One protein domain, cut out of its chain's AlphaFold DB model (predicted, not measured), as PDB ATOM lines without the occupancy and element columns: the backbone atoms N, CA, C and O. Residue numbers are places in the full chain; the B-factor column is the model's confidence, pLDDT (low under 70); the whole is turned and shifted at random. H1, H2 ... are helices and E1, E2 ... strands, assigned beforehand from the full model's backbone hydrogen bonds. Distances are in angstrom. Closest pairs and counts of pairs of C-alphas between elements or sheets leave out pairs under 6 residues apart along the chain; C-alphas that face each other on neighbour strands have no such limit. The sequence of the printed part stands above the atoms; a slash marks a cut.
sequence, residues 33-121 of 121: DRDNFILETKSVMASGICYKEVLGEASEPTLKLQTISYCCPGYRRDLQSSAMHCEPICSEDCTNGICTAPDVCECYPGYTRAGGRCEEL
ATOM      1  N   ASP A  33     151.634  27.767  67.690       88.00
ATOM      2  CA  ASP A  33     151.328  27.558  66.265       88.00
ATOM      3  C   ASP A  33     152.601  27.386  65.425       88.00
ATOM      4  O   ASP A  33     152.650  26.572  64.503       88.00
ATOM      5  N   ARG A  34     153.681  28.084  65.804       88.44
ATOM      6  CA  ARG A  34     155.003  27.925  65.190       88.44
ATOM      7  C   ARG A  34     155.595  26.538  65.443       88.44
ATOM      8  O   ARG A  34     156.197  25.965  64.541       88.44
ATOM      9  N   ASP A  35     155.451  25.998  66.650       91.44
ATOM     10  CA  ASP A  35     155.989  24.673  66.978       91.44
ATOM     11  C   ASP A  35     155.221  23.574  66.237       91.44
ATOM     12  O   ASP A  35     155.840  22.656  65.700       91.44
ATOM     13  N   ASN A  36     153.893  23.703  66.137       92.75
ATOM     14  CA  ASN A  36     153.059  22.804  65.335       92.75
ATOM     15  C   ASN A  36     153.470  22.843  63.863       92.75
ATOM     16  O   ASN A  36     153.737  21.798  63.278       92.75
ATOM     17  N   PHE A  37     153.639  24.042  63.302       93.06
ATOM     18  CA  PHE A  37     154.133  24.215  61.939       93.06
ATOM     19  C   PHE A  37     155.490  23.529  61.721       93.06
ATOM     20  O   PHE A  37     155.680  22.817  60.735       93.06
ATOM     21  N   ILE A  38     156.439  23.697  62.651       92.50
ATOM     22  CA  ILE A  38     157.756  23.052  62.564       92.50
ATOM     23  C   ILE A  38     157.616  21.527  62.602       92.50
ATOM     24  O   ILE A  38     158.286  20.842  61.831       92.50
ATOM     25  N   LEU A  39     156.778  20.989  63.490       92.88
ATOM     26  CA  LEU A  39     156.558  19.548  63.625       92.88
ATOM     27  C   LEU A  39     155.907  18.950  62.375       92.88
ATOM     28  O   LEU A  39     156.388  17.939  61.862       92.88
ATOM     29  N   GLU A  40     154.862  19.591  61.860       93.69
ATOM     30  CA  GLU A  40     154.168  19.177  60.642       93.69
ATOM     31  C   GLU A  40     155.111  19.221  59.442       93.69
ATOM     32  O   GLU A  40     155.270  18.220  58.743       93.69
ATOM     33  N   THR A  41     155.838  20.325  59.270       92.50
ATOM     34  CA  THR A  41     156.817  20.471  58.191       92.50
ATOM     35  C   THR A  41     157.910  19.405  58.302       92.50
ATOM     36  O   THR A  41     158.230  18.740  57.321       92.50
ATOM     37  N   LYS A  42     158.435  19.149  59.510       93.06
ATOM     38  CA  LYS A  42     159.415  18.078  59.758       93.06
ATOM     39  C   LYS A  42     158.900  16.681  59.462       93.06
ATOM     40  O   LYS A  42     159.691  15.842  59.043       93.06
ATOM     41  N   SER A  43     157.607  16.434  59.637       93.31
ATOM     42  CA  SER A  43     157.024  15.117  59.384       93.31
ATOM     43  C   SER A  43     156.957  14.749  57.897       93.31
ATOM     44  O   SER A  43     157.001  13.566  57.565       93.31
ATOM     45  N   VAL A  44     156.887  15.744  57.007       93.06
ATOM     46  CA  VAL A  44     156.775  15.541  55.550       93.06
ATOM     47  C   VAL A  44     158.104  15.706  54.804       93.06
ATOM     48  O   VAL A  44     158.173  15.441  53.604       93.06
ATOM     49  N   MET A  45     159.167  16.124  55.496       92.56
ATOM     50  CA  MET A  45     160.494  16.298  54.909       92.56
ATOM     51  C   MET A  45     161.170  14.967  54.565       92.56
ATOM     52  O   MET A  45     161.058  13.968  55.280       92.56
ATOM     53  N   ALA A  46     161.952  14.973  53.485       94.25
ATOM     54  CA  ALA A  46     162.825  13.853  53.159       94.25
ATOM     55  C   ALA A  46     163.910  13.689  54.236       94.25
ATOM     56  O   ALA A  46     164.502  14.666  54.688       94.25
ATOM     57  N   SER A  47     164.235  12.441  54.590       94.19
ATOM     58  CA  SER A  47     165.249  12.134  55.612       94.19
ATOM     59  C   SER A  47     166.670  12.567  55.238       94.19
ATOM     60  O   SER A  47     167.550  12.561  56.094       94.19
ATOM     61  N   GLY A  48     166.920  12.875  53.959       96.06
ATOM     62  CA  GLY A  48     168.242  13.243  53.451       96.06
ATOM     63  C   GLY A  48     169.261  12.100  53.463       96.06
ATOM     64  O   GLY A  48     170.453  12.354  53.298       96.06
ATOM     65  N   ILE A  49     168.826  10.853  53.676       96.50
ATOM     66  CA  ILE A  49     169.701   9.676  53.744       96.50
ATOM     67  C   ILE A  49     169.740   8.980  52.382       96.50
ATOM     68  O   ILE A  49     168.721   8.526  51.865       96.50
ATOM     69  N   CYS A  50     170.946   8.844  51.842       97.25
ATOM     70  CA  CYS A  50     171.257   8.135  50.610       97.25
ATOM     71  C   CYS A  50     172.056   6.858  50.914       97.25
ATOM     72  O   CYS A  50     172.731   6.753  51.941       97.25
ATOM     73  N   TYR A  51     172.017   5.894  49.994       95.38
ATOM     74  CA  TYR A  51     172.766   4.641  50.087       95.38
ATOM     75  C   TYR A  51     173.699   4.500  48.891       95.38
ATOM     76  O   TYR A  51     173.366   4.928  47.785       95.38
ATOM     77  N   LYS A  52     174.877   3.921  49.106       94.75
ATOM     78  CA  LYS A  52     175.768   3.522  48.017       94.75
ATOM     79  C   LYS A  52     176.388   2.171  48.304       94.75
ATOM     80  O   LYS A  52     176.640   1.822  49.457       94.75
ATOM     81  N   GLU A  53     176.647   1.444  47.235       93.69
ATOM     82  CA  GLU A  53     177.351   0.180  47.293       93.69
ATOM     83  C   GLU A  53     178.852   0.448  47.234       93.69
ATOM     84  O   GLU A  53     179.345   1.186  46.378       93.69
ATOM     85  N   VAL A  54     179.580  -0.117  48.184       90.81
ATOM     86  CA  VAL A  54     181.032  -0.077  48.236       90.81
ATOM     87  C   VAL A  54     181.566  -1.489  48.257       90.81
ATOM     88  O   VAL A  54     180.972  -2.415  48.809       90.81
ATOM     89  N   LEU A  55     182.711  -1.640  47.623       86.75
ATOM     90  CA  LEU A  55     183.430  -2.885  47.585       86.75
ATOM     91  C   LEU A  55     184.249  -3.004  48.864       86.75
ATOM     92  O   LEU A  55     185.202  -2.258  49.063       86.75
ATOM     93  N   GLY A  56     183.838  -3.896  49.759       76.81
ATOM     94  CA  GLY A  56     184.613  -4.205  50.947       76.81
ATOM     95  C   GLY A  56     185.760  -5.137  50.582       76.81
ATOM     96  O   GLY A  56     185.521  -6.263  50.140       76.81
ATOM     97  N   GLU A  57     186.995  -4.693  50.804       67.81
ATOM     98  CA  GLU A  57     188.166  -5.569  50.856       67.81
ATOM     99  C   GLU A  57     188.058  -6.429  52.123       67.81
ATOM    100  O   GLU A  57     188.540  -6.082  53.199       67.81
ATOM    101  N   ALA A  58     187.330  -7.540  52.025       64.00
ATOM    102  CA  ALA A  58     187.431  -8.605  53.008       64.00
ATOM    103  C   ALA A  58     188.762  -9.336  52.788       64.00
ATOM    104  O   ALA A  58     189.202  -9.505  51.653       64.00
ATOM    105  N   SER A  59     189.384  -9.828  53.858       67.38
ATOM    106  CA  SER A  59     190.575 -10.692  53.820       67.38
ATOM    107  C   SER A  59     190.313 -12.090  53.216       67.38
ATOM    108  O   SER A  59     191.021 -13.042  53.526       67.38
ATOM    109  N   GLU A  60     189.285 -12.229  52.379       74.44
ATOM    110  CA  GLU A  60     188.824 -13.446  51.708       74.44
ATOM    111  C   GLU A  60     188.680 -13.170  50.201       74.44
ATOM    112  O   GLU A  60     188.386 -12.042  49.807       74.44
ATOM    113  N   PRO A  61     188.831 -14.182  49.327       69.00
ATOM    114  CA  PRO A  61     188.889 -14.006  47.872       69.00
ATOM    115  C   PRO A  61     187.543 -13.617  47.230       69.00
ATOM    116  O   PRO A  61     187.435 -13.565  46.005       69.00
ATOM    117  N   THR A  62     186.506 -13.347  48.026       68.75
ATOM    118  CA  THR A  62     185.198 -12.899  47.547       68.75
ATOM    119  C   THR A  62     184.989 -11.430  47.865       68.75
ATOM    120  O   THR A  62     184.814 -11.027  49.014       68.75
ATOM    121  N   LEU A  63     184.959 -10.651  46.795       74.56
ATOM    122  CA  LEU A  63     184.588  -9.252  46.751       74.56
ATOM    123  C   LEU A  63     183.209  -9.035  47.404       74.56
ATOM    124  O   LEU A  63     182.184  -9.414  46.835       74.56
ATOM    125  N   LYS A  64     183.157  -8.466  48.615       85.19
ATOM    126  CA  LYS A  64     181.891  -8.291  49.339       85.19
ATOM    127  C   LYS A  64     181.291  -6.927  49.026       85.19
ATOM    128  O   LYS A  64     181.849  -5.900  49.404       85.19
ATOM    129  N   LEU A  65     180.126  -6.923  48.386       87.62
ATOM    130  CA  LEU A  65     179.321  -5.717  48.228       87.62
ATOM    131  C   LEU A  65     178.760  -5.307  49.595       87.62
ATOM    132  O   LEU A  65     178.094  -6.097  50.266       87.62
ATOM    133  N   GLN A  66     179.066  -4.091  50.029       89.19
ATOM    134  CA  GLN A  66     178.550  -3.505  51.258       89.19
ATOM    135  C   GLN A  66     177.722  -2.275  50.921       89.19
ATOM    136  O   GLN A  66     178.167  -1.402  50.184       89.19
ATOM    137  N   THR A  67     176.531  -2.168  51.496       93.19
ATOM    138  CA  THR A  67     175.705  -0.969  51.359       93.19
ATOM    139  C   THR A  67     175.978  -0.049  52.538       93.19
ATOM    140  O   THR A  67     175.743  -0.426  53.685       93.19
ATOM    141  N   ILE A  68     176.461   1.162  52.269       92.69
ATOM    142  CA  ILE A  68     176.684   2.185  53.297       92.69
ATOM    143  C   ILE A  68     175.695   3.337  53.135       92.69
ATOM    144  O   ILE A  68     175.349   3.713  52.013       92.69
ATOM    145  N   SER A  69     175.251   3.910  54.254       94.94
ATOM    146  CA  SER A  69     174.410   5.107  54.272       94.94
ATOM    147  C   SER A  69     175.248   6.377  54.437       94.94
ATOM    148  O   SER A  69     176.280   6.397  55.113       94.94
ATOM    149  N   TYR A  70     174.816   7.460  53.800       95.06
ATOM    150  CA  TYR A  70     175.451   8.775  53.869       95.06
ATOM    151  C   TYR A  70     174.403   9.877  53.658       95.06
ATOM    152  O   TYR A  70     173.294   9.591  53.214       95.06
ATOM    153  N   CYS A  71     174.718  11.128  54.005       97.19
ATOM    154  CA  CYS A  71     173.808  12.237  53.713       97.19
ATOM    155  C   CYS A  71     173.867  12.575  52.223       97.19
ATOM    156  O   CYS A  71     174.956  12.672  51.655       97.19
ATOM    157  N   CYS A  72     172.706  12.737  51.595       97.38
ATOM    158  CA  CYS A  72     172.605  13.131  50.196       97.38
ATOM    159  C   CYS A  72     173.285  14.499  49.951       97.38
ATOM    160  O   CYS A  72     173.443  15.286  50.889       97.38
ATOM    161  N   PRO A  73     173.683  14.820  48.706       96.88
ATOM    162  CA  PRO A  73     174.206  16.146  48.376       96.88
ATOM    163  C   PRO A  73     173.246  17.257  48.817       96.88
ATOM    164  O   PRO A  73     172.038  17.147  48.620       96.88
ATOM    165  N   GLY A  74     173.786  18.307  49.437       95.81
ATOM    166  CA  GLY A  74     172.980  19.385  50.015       95.81
ATOM    167  C   GLY A  74     172.405  19.076  51.400       95.81
ATOM    168  O   GLY A  74     171.647  19.883  51.918       95.81
ATOM    169  N   TYR A  75     172.771  17.951  52.021       96.69
ATOM    170  CA  TYR A  75     172.445  17.640  53.412       96.69
ATOM    171  C   TYR A  75     173.719  17.477  54.252       96.69
ATOM    172  O   TYR A  75     174.748  16.996  53.771       96.69
ATOM    173  N   ARG A  76     173.648  17.837  55.534       95.31
ATOM    174  CA  ARG A  76     174.725  17.696  56.524       95.31
ATOM    175  C   ARG A  76     174.306  16.762  57.653       95.31
ATOM    176  O   ARG A  76     173.142  16.736  58.037       95.31
ATOM    177  N   ARG A  77     175.260  16.019  58.215       95.31
ATOM    178  CA  ARG A  77     175.005  15.162  59.380       95.31
ATOM    179  C   ARG A  77     174.964  16.001  60.655       95.31
ATOM    180  O   ARG A  77     175.907  16.751  60.905       95.31
ATOM    181  N   ASP A  78     173.942  15.801  61.480       92.94
ATOM    182  CA  ASP A  78     173.945  16.294  62.858       92.94
ATOM    183  C   ASP A  78     174.828  15.392  63.734       92.94
ATOM    184  O   ASP A  78     174.579  14.195  63.874       92.94
ATOM    185  N   LEU A  79     175.892  15.968  64.299       90.94
ATOM    186  CA  LEU A  79     176.854  15.260  65.148       90.94
ATOM    187  C   LEU A  79     176.385  15.123  66.604       90.94
ATOM    188  O   LEU A  79     177.028  14.414  67.376       90.94
ATOM    189  N   GLN A  80     175.299  15.797  66.991       91.88
ATOM    190  CA  GLN A  80     174.729  15.688  68.337       91.88
ATOM    191  C   GLN A  80     173.796  14.481  68.476       91.88
ATOM    192  O   GLN A  80     173.572  13.994  69.585       91.88
ATOM    193  N   SER A  81     173.278  13.972  67.358       87.50
ATOM    194  CA  SER A  81     172.441  12.780  67.335       87.50
ATOM    195  C   SER A  81     173.288  11.507  67.301       87.50
ATOM    196  O   SER A  81     174.225  11.374  66.518       87.50
ATOM    197  N   SER A  82     172.924  10.526  68.128       87.25
ATOM    198  CA  SER A  82     173.475   9.166  68.048       87.25
ATOM    199  C   SER A  82     172.936   8.380  66.845       87.25
ATOM    200  O   SER A  82     173.487   7.338  66.491       87.25
ATOM    201  N   ALA A  83     171.868   8.874  66.211       90.31
ATOM    202  CA  ALA A  83     171.283   8.312  65.003       90.31
ATOM    203  C   ALA A  83     171.779   9.047  63.748       90.31
ATOM    204  O   ALA A  83     172.157  10.216  63.795       90.31
ATOM    205  N   MET A  84     171.730   8.374  62.593       90.56
ATOM    206  CA  MET A  84     172.008   9.002  61.299       90.56
ATOM    207  C   MET A  84     170.914  10.029  60.979       90.56
ATOM    208  O   MET A  84     169.866   9.674  60.445       90.56
ATOM    209  N   HIS A  85     171.163  11.290  61.321       94.62
ATOM    210  CA  HIS A  85     170.274  12.411  61.046       94.62
ATOM    211  C   HIS A  85     170.934  13.363  60.047       94.62
ATOM    212  O   HIS A  85     172.050  13.829  60.282       94.62
ATOM    213  N   CYS A  86     170.260  13.607  58.922       96.25
ATOM    214  CA  CYS A  86     170.728  14.503  57.873       96.25
ATOM    215  C   CYS A  86     169.793  15.712  57.781       96.25
ATOM    216  O   CYS A  86     168.613  15.563  57.478       96.25
ATOM    217  N   GLU A  87     170.330  16.901  58.022       94.25
ATOM    218  CA  GLU A  87     169.620  18.171  57.873       94.25
ATOM    219  C   GLU A  87     169.921  18.782  56.501       94.25
ATOM    220  O   GLU A  87     171.072  18.716  56.061       94.25
ATOM    221  N   PRO A  88     168.944  19.393  55.814       95.75
ATOM    222  CA  PRO A  88     169.212  20.118  54.581       95.75
ATOM    223  C   PRO A  88     170.093  21.347  54.844       95.75
ATOM    224  O   PRO A  88     170.058  21.963  55.911       95.75
ATOM    225  N   ILE A  89     170.903  21.695  53.851       94.62
ATOM    226  CA  ILE A  89     171.772  22.866  53.840       94.62
ATOM    227  C   ILE A  89     171.081  23.936  52.999       94.62
ATOM    228  O   ILE A  89     170.770  23.705  51.834       94.62
ATOM    229  N   CYS A  90     170.871  25.110  53.582       92.38
ATOM    230  CA  CYS A  90     170.418  26.292  52.864       92.38
ATOM    231  C   CYS A  90     171.583  27.284  52.778       92.38
ATOM    232  O   CYS A  90     172.198  27.602  53.794       92.38
ATOM    233  N   SER A  91     171.920  27.721  51.561       86.56
ATOM    234  CA  SER A  91     173.019  28.663  51.302       86.56
ATOM    235  C   SER A  91     172.744  30.048  51.884       86.56
ATOM    236  O   SER A  91     173.671  30.753  52.277       86.56
ATOM    237  N   GLU A  92     171.468  30.428  51.948       83.44
ATOM    238  CA  GLU A  92     171.004  31.612  52.659       83.44
ATOM    239  C   GLU A  92     170.367  31.213  53.989       83.44
ATOM    240  O   GLU A  92     169.691  30.186  54.095       83.44
ATOM    241  N   ASP A  93     170.557  32.049  55.009       81.06
ATOM    242  CA  ASP A  93     169.888  31.862  56.290       81.06
ATOM    243  C   ASP A  93     168.372  32.016  56.098       81.06
ATOM    244  O   ASP A  93     167.886  33.126  55.852       81.06
ATOM    245  N   CYS A  94     167.620  30.917  56.261       87.75
ATOM    246  CA  CYS A  94     166.151  30.891  56.322       87.75
ATOM    247  C   CYS A  94     165.637  31.595  57.595       87.75
ATOM    248  O   CYS A  94     164.979  30.994  58.445       87.75
ATOM    249  N   THR A  95     165.974  32.874  57.766       88.75
ATOM    250  CA  THR A  95     165.494  33.698  58.877       88.75
ATOM    251  C   THR A  95     163.976  33.742  58.805       88.75
ATOM    252  O   THR A  95     163.441  33.991  57.733       88.75
ATOM    253  N   ASN A  96     163.291  33.483  59.921       90.75
ATOM    254  CA  ASN A  96     161.829  33.353  59.982       90.75
ATOM    255  C   ASN A  96     161.242  32.243  59.087       90.75
ATOM    256  O   ASN A  96     160.104  32.331  58.630       90.75
ATOM    257  N   GLY A  97     162.006  31.173  58.876       92.12
ATOM    258  CA  GLY A  97     161.536  29.960  58.224       92.12
ATOM    259  C   GLY A  97     162.309  28.725  58.671       92.12
ATOM    260  O   GLY A  97     163.078  28.749  59.637       92.12
ATOM    261  N   ILE A  98     162.099  27.634  57.947       92.44
ATOM    262  CA  ILE A  98     162.782  26.355  58.124       92.44
ATOM    263  C   ILE A  98     163.307  25.861  56.774       92.44
ATOM    264  O   ILE A  98     162.629  25.962  55.755       92.44
ATOM    265  N   CYS A  99     164.530  25.332  56.764       93.75
ATOM    266  CA  CYS A  99     165.113  24.709  55.579       93.75
ATOM    267  C   CYS A  99     164.445  23.338  55.372       93.75
ATOM    268  O   CYS A  99     164.584  22.464  56.231       93.75
ATOM    269  N   THR A 100     163.691  23.164  54.283       93.69
ATOM    270  CA  THR A 100     162.916  21.937  54.012       93.69
ATOM    271  C   THR A 100     163.573  20.989  53.017       93.69
ATOM    272  O   THR A 100     163.359  19.776  53.051       93.69
ATOM    273  N   ALA A 101     164.425  21.542  52.161       94.19
ATOM    274  CA  ALA A 101     165.268  20.840  51.206       94.19
ATOM    275  C   ALA A 101     166.508  21.709  50.916       94.19
ATOM    276  O   ALA A 101     166.539  22.865  51.347       94.19
ATOM    277  N   PRO A 102     167.538  21.187  50.220       94.88
ATOM    278  CA  PRO A 102     168.714  21.978  49.882       94.88
ATOM    279  C   PRO A 102     168.321  23.278  49.173       94.88
ATOM    280  O   PRO A 102     167.629  23.237  48.159       94.88
ATOM    281  N   ASP A 103     168.717  24.416  49.745       91.31
ATOM    282  CA  ASP A 103     168.387  25.774  49.273       91.31
ATOM    283  C   ASP A 103     166.879  26.120  49.188       91.31
ATOM    284  O   ASP A 103     166.475  27.104  48.554       91.31
ATOM    285  N   VAL A 104     166.023  25.349  49.868       90.75
ATOM    286  CA  VAL A 104     164.575  25.586  49.949       90.75
ATOM    287  C   VAL A 104     164.190  25.946  51.380       90.75
ATOM    288  O   VAL A 104     164.234  25.108  52.280       90.75
ATOM    289  N   CYS A 105     163.768  27.196  51.575       91.38
ATOM    290  CA  CYS A 105     163.181  27.679  52.821       91.38
ATOM    291  C   CYS A 105     161.654  27.677  52.724       91.38
ATOM    292  O   CYS A 105     161.103  28.274  51.796       91.38
ATOM    293  N   GLU A 106     160.999  27.089  53.718       91.75
ATOM    294  CA  GLU A 106     159.577  27.284  53.988       91.75
ATOM    295  C   GLU A 106     159.426  28.366  55.065       91.75
ATOM    296  O   GLU A 106     160.023  28.267  56.140       91.75
ATOM    297  N   CYS A 107     158.664  29.420  54.778       93.06
ATOM    298  CA  CYS A 107     158.509  30.553  55.688       93.06
ATOM    299  C   CYS A 107     157.492  30.257  56.793       93.06
ATOM    300  O   CYS A 107     156.500  29.566  56.568       93.06
ATOM    301  N   TYR A 108     157.722  30.795  57.994       93.19
ATOM    302  CA  TYR A 108     156.737  30.698  59.067       93.19
ATOM    303  C   TYR A 108     155.432  31.416  58.680       93.19
ATOM    304  O   TYR A 108     155.460  32.358  57.882       93.19
ATOM    305  N   PRO A 109     154.286  31.023  59.267       90.12
ATOM    306  CA  PRO A 109     153.026  31.725  59.050       90.12
ATOM    307  C   PRO A 109     153.162  33.238  59.291       90.12
ATOM    308  O   PRO A 109     153.699  33.655  60.317       90.12
ATOM    309  N   GLY A 110     152.686  34.049  58.340       89.50
ATOM    310  CA  GLY A 110     152.813  35.515  58.363       89.50
ATOM    311  C   GLY A 110     154.041  36.077  57.634       89.50
ATOM    312  O   GLY A 110     154.134  37.291  57.474       89.50
ATOM    313  N   TYR A 111     154.940  35.220  57.143       91.50
ATOM    314  CA  TYR A 111     156.113  35.619  56.366       91.50
ATOM    315  C   TYR A 111     156.007  35.151  54.911       91.50
ATOM    316  O   TYR A 111     155.436  34.100  54.618       91.50
ATOM    317  N   THR A 112     156.600  35.908  53.987       87.56
ATOM    318  CA  THR A 112     156.686  35.554  52.565       87.56
ATOM    319  C   THR A 112     158.107  35.645  52.038       87.56
ATOM    320  O   THR A 112     158.960  36.340  52.584       87.56
ATOM    321  N   ARG A 113     158.381  34.890  50.972       82.88
ATOM    322  CA  ARG A 113     159.716  34.822  50.385       82.88
ATOM    323  C   ARG A 113     159.997  36.082  49.563       82.88
ATOM    324  O   ARG A 113     159.434  36.251  48.484       82.88
ATOM    325  N   ALA A 114     160.924  36.910  50.033       82.06
ATOM    326  CA  ALA A 114     161.413  38.097  49.344       82.06
ATOM    327  C   ALA A 114     162.948  38.102  49.368       82.06
ATOM    328  O   ALA A 114     163.575  37.892  50.402       82.06
ATOM    329  N   GLY A 115     163.573  38.238  48.193       72.38
ATOM    330  CA  GLY A 115     165.035  38.344  48.084       72.38
ATOM    331  C   GLY A 115     165.840  37.177  48.675       72.38
ATOM    332  O   GLY A 115     166.968  37.404  49.091       72.38
ATOM    333  N   GLY A 116     165.266  35.966  48.738       71.31
ATOM    334  CA  GLY A 116     165.922  34.772  49.300       71.31
ATOM    335  C   GLY A 116     165.698  34.548  50.804       71.31
ATOM    336  O   GLY A 116     166.041  33.490  51.325       71.31
ATOM    337  N   ARG A 117     165.002  35.471  51.480       81.44
ATOM    338  CA  ARG A 117     164.663  35.406  52.911       81.44
ATOM    339  C   ARG A 117     163.154  35.388  53.133       81.44
ATOM    340  O   ARG A 117     162.385  35.661  52.212       81.44
ATOM    341  N   CYS A 118     162.734  35.060  54.354       89.50
ATOM    342  CA  CYS A 118     161.341  35.192  54.768       89.50
ATOM    343  C   CYS A 118     161.139  36.550  55.450       89.50
ATOM    344  O   CYS A 118     161.625  36.784  56.560       89.50
ATOM    345  N   GLU A 119     160.441  37.444  54.758       87.50
ATOM    346  CA  GLU A 119     160.118  38.797  55.208       87.50
ATOM    347  C   GLU A 119     158.663  38.863  55.681       87.50
ATOM    348  O   GLU A 119     157.804  38.129  55.190       87.50
ATOM    349  N   GLU A 120     158.405  39.698  56.686       85.12
ATOM    350  CA  GLU A 120     157.056  39.930  57.208       85.12
ATOM    351  C   GLU A 120     156.232  40.708  56.171       85.12
ATOM    352  O   GLU A 120     156.766  41.579  55.480       85.12
ATOM    353  N   LEU A 121     154.956  40.340  56.031       68.19
ATOM    354  CA  LEU A 121     154.006  40.985  55.118       68.19
ATOM    355  C   LEU A 121     153.605  42.399  55.554       68.19
ATOM    356  O   LEU A 121     153.406  42.618  56.769       68.19
TER     357      LEU A 121
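What this domain is: This is residues 33 to 121 of the 121 residues of a protein of Bactrocera latifrons (UniProt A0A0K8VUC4). This is a long, thin rod made of four two-stranded hairpins set one after another: the long hairpin of E1 and E2 is an arm making one end, the small E3 and E4 hairpin comes next, then E5 and E6, and E7 and E8 make the other end. The one helix, H1, lies along one side of the E5 and E6 hairpin, and the chain then runs out along the arm and folds back. The printed part has 89 residues, with one named helix followed by eight named strands, in four separate antiparallel sheets of two strands each; the class is mixed, helices and strands. The whole is only just loose, close to extended, with a radius of gyration of the C-alphas of 18.1 A and spans of 66 by 26 by 21 A.

Where its parts are: H1, residues 33 to 44, begins at C-alpha 33 at (151.328, 27.558, 66.265) and is 17.0 A long. E1 is residues 49 to 56, 20.6 A, ending at C-alpha 56 at (184.613, -4.205, 50.947), and E2 is residues 64 to 71, 22.5 A. E3 is residues 75 to 77 and E4 residues 86 to 88. E5 is residues 97 to 101, 12.1 A, and E6 residues 104 to 107. E7 is residues 111 to 114 and E8 residues 117 to 120, ending at C-alpha 120 at (157.056, 39.930, 57.208).

How they stand to each other: In H1 every O i to N i+4 pair is within hydrogen-bond range. The closest C-alphas of H1 and E5 are those of Ile 38 and Ile 98, 7.5 A apart; H1 and E6 are only just apart, at 8.5 A. The hairpin of E1 and E2 is antiparallel at 151 degrees, with N 50 and O 70 at 2.8 A. The closest C-alphas of E2 and E4 are those of Cys 71 and Cys 86, 5.7 A apart. In the hairpin of E3 and E4, antiparallel at 144 degrees, N 76 and O 87 are 2.8 A apart. The closest C-alphas of E4 and E5 are those of Pro 88 and Ala 101, 5.2 A apart. In the hairpin of E5 and E6, antiparallel at 150 degrees, N 98 and O 106 are 2.8 A apart. The closest C-alphas of E6 and E8 are those of Cys 107 and Cys 118, 5.5 A apart. In the hairpin of E7 and E8, antiparallel at 132 degrees, N 112 and O 119 are 2.8 A apart. E1 and E2 are both apart from E5, E6, E7 and E8.

The domain as a whole: The two C-alphas farthest apart are those of Pro 61 and Leu 121, 65.5 A. The printed part has no cut, and no link is long. The mean pLDDT of the printed part is 89.0; residues 57 to 59, 61 to 62 and 121 are under 70.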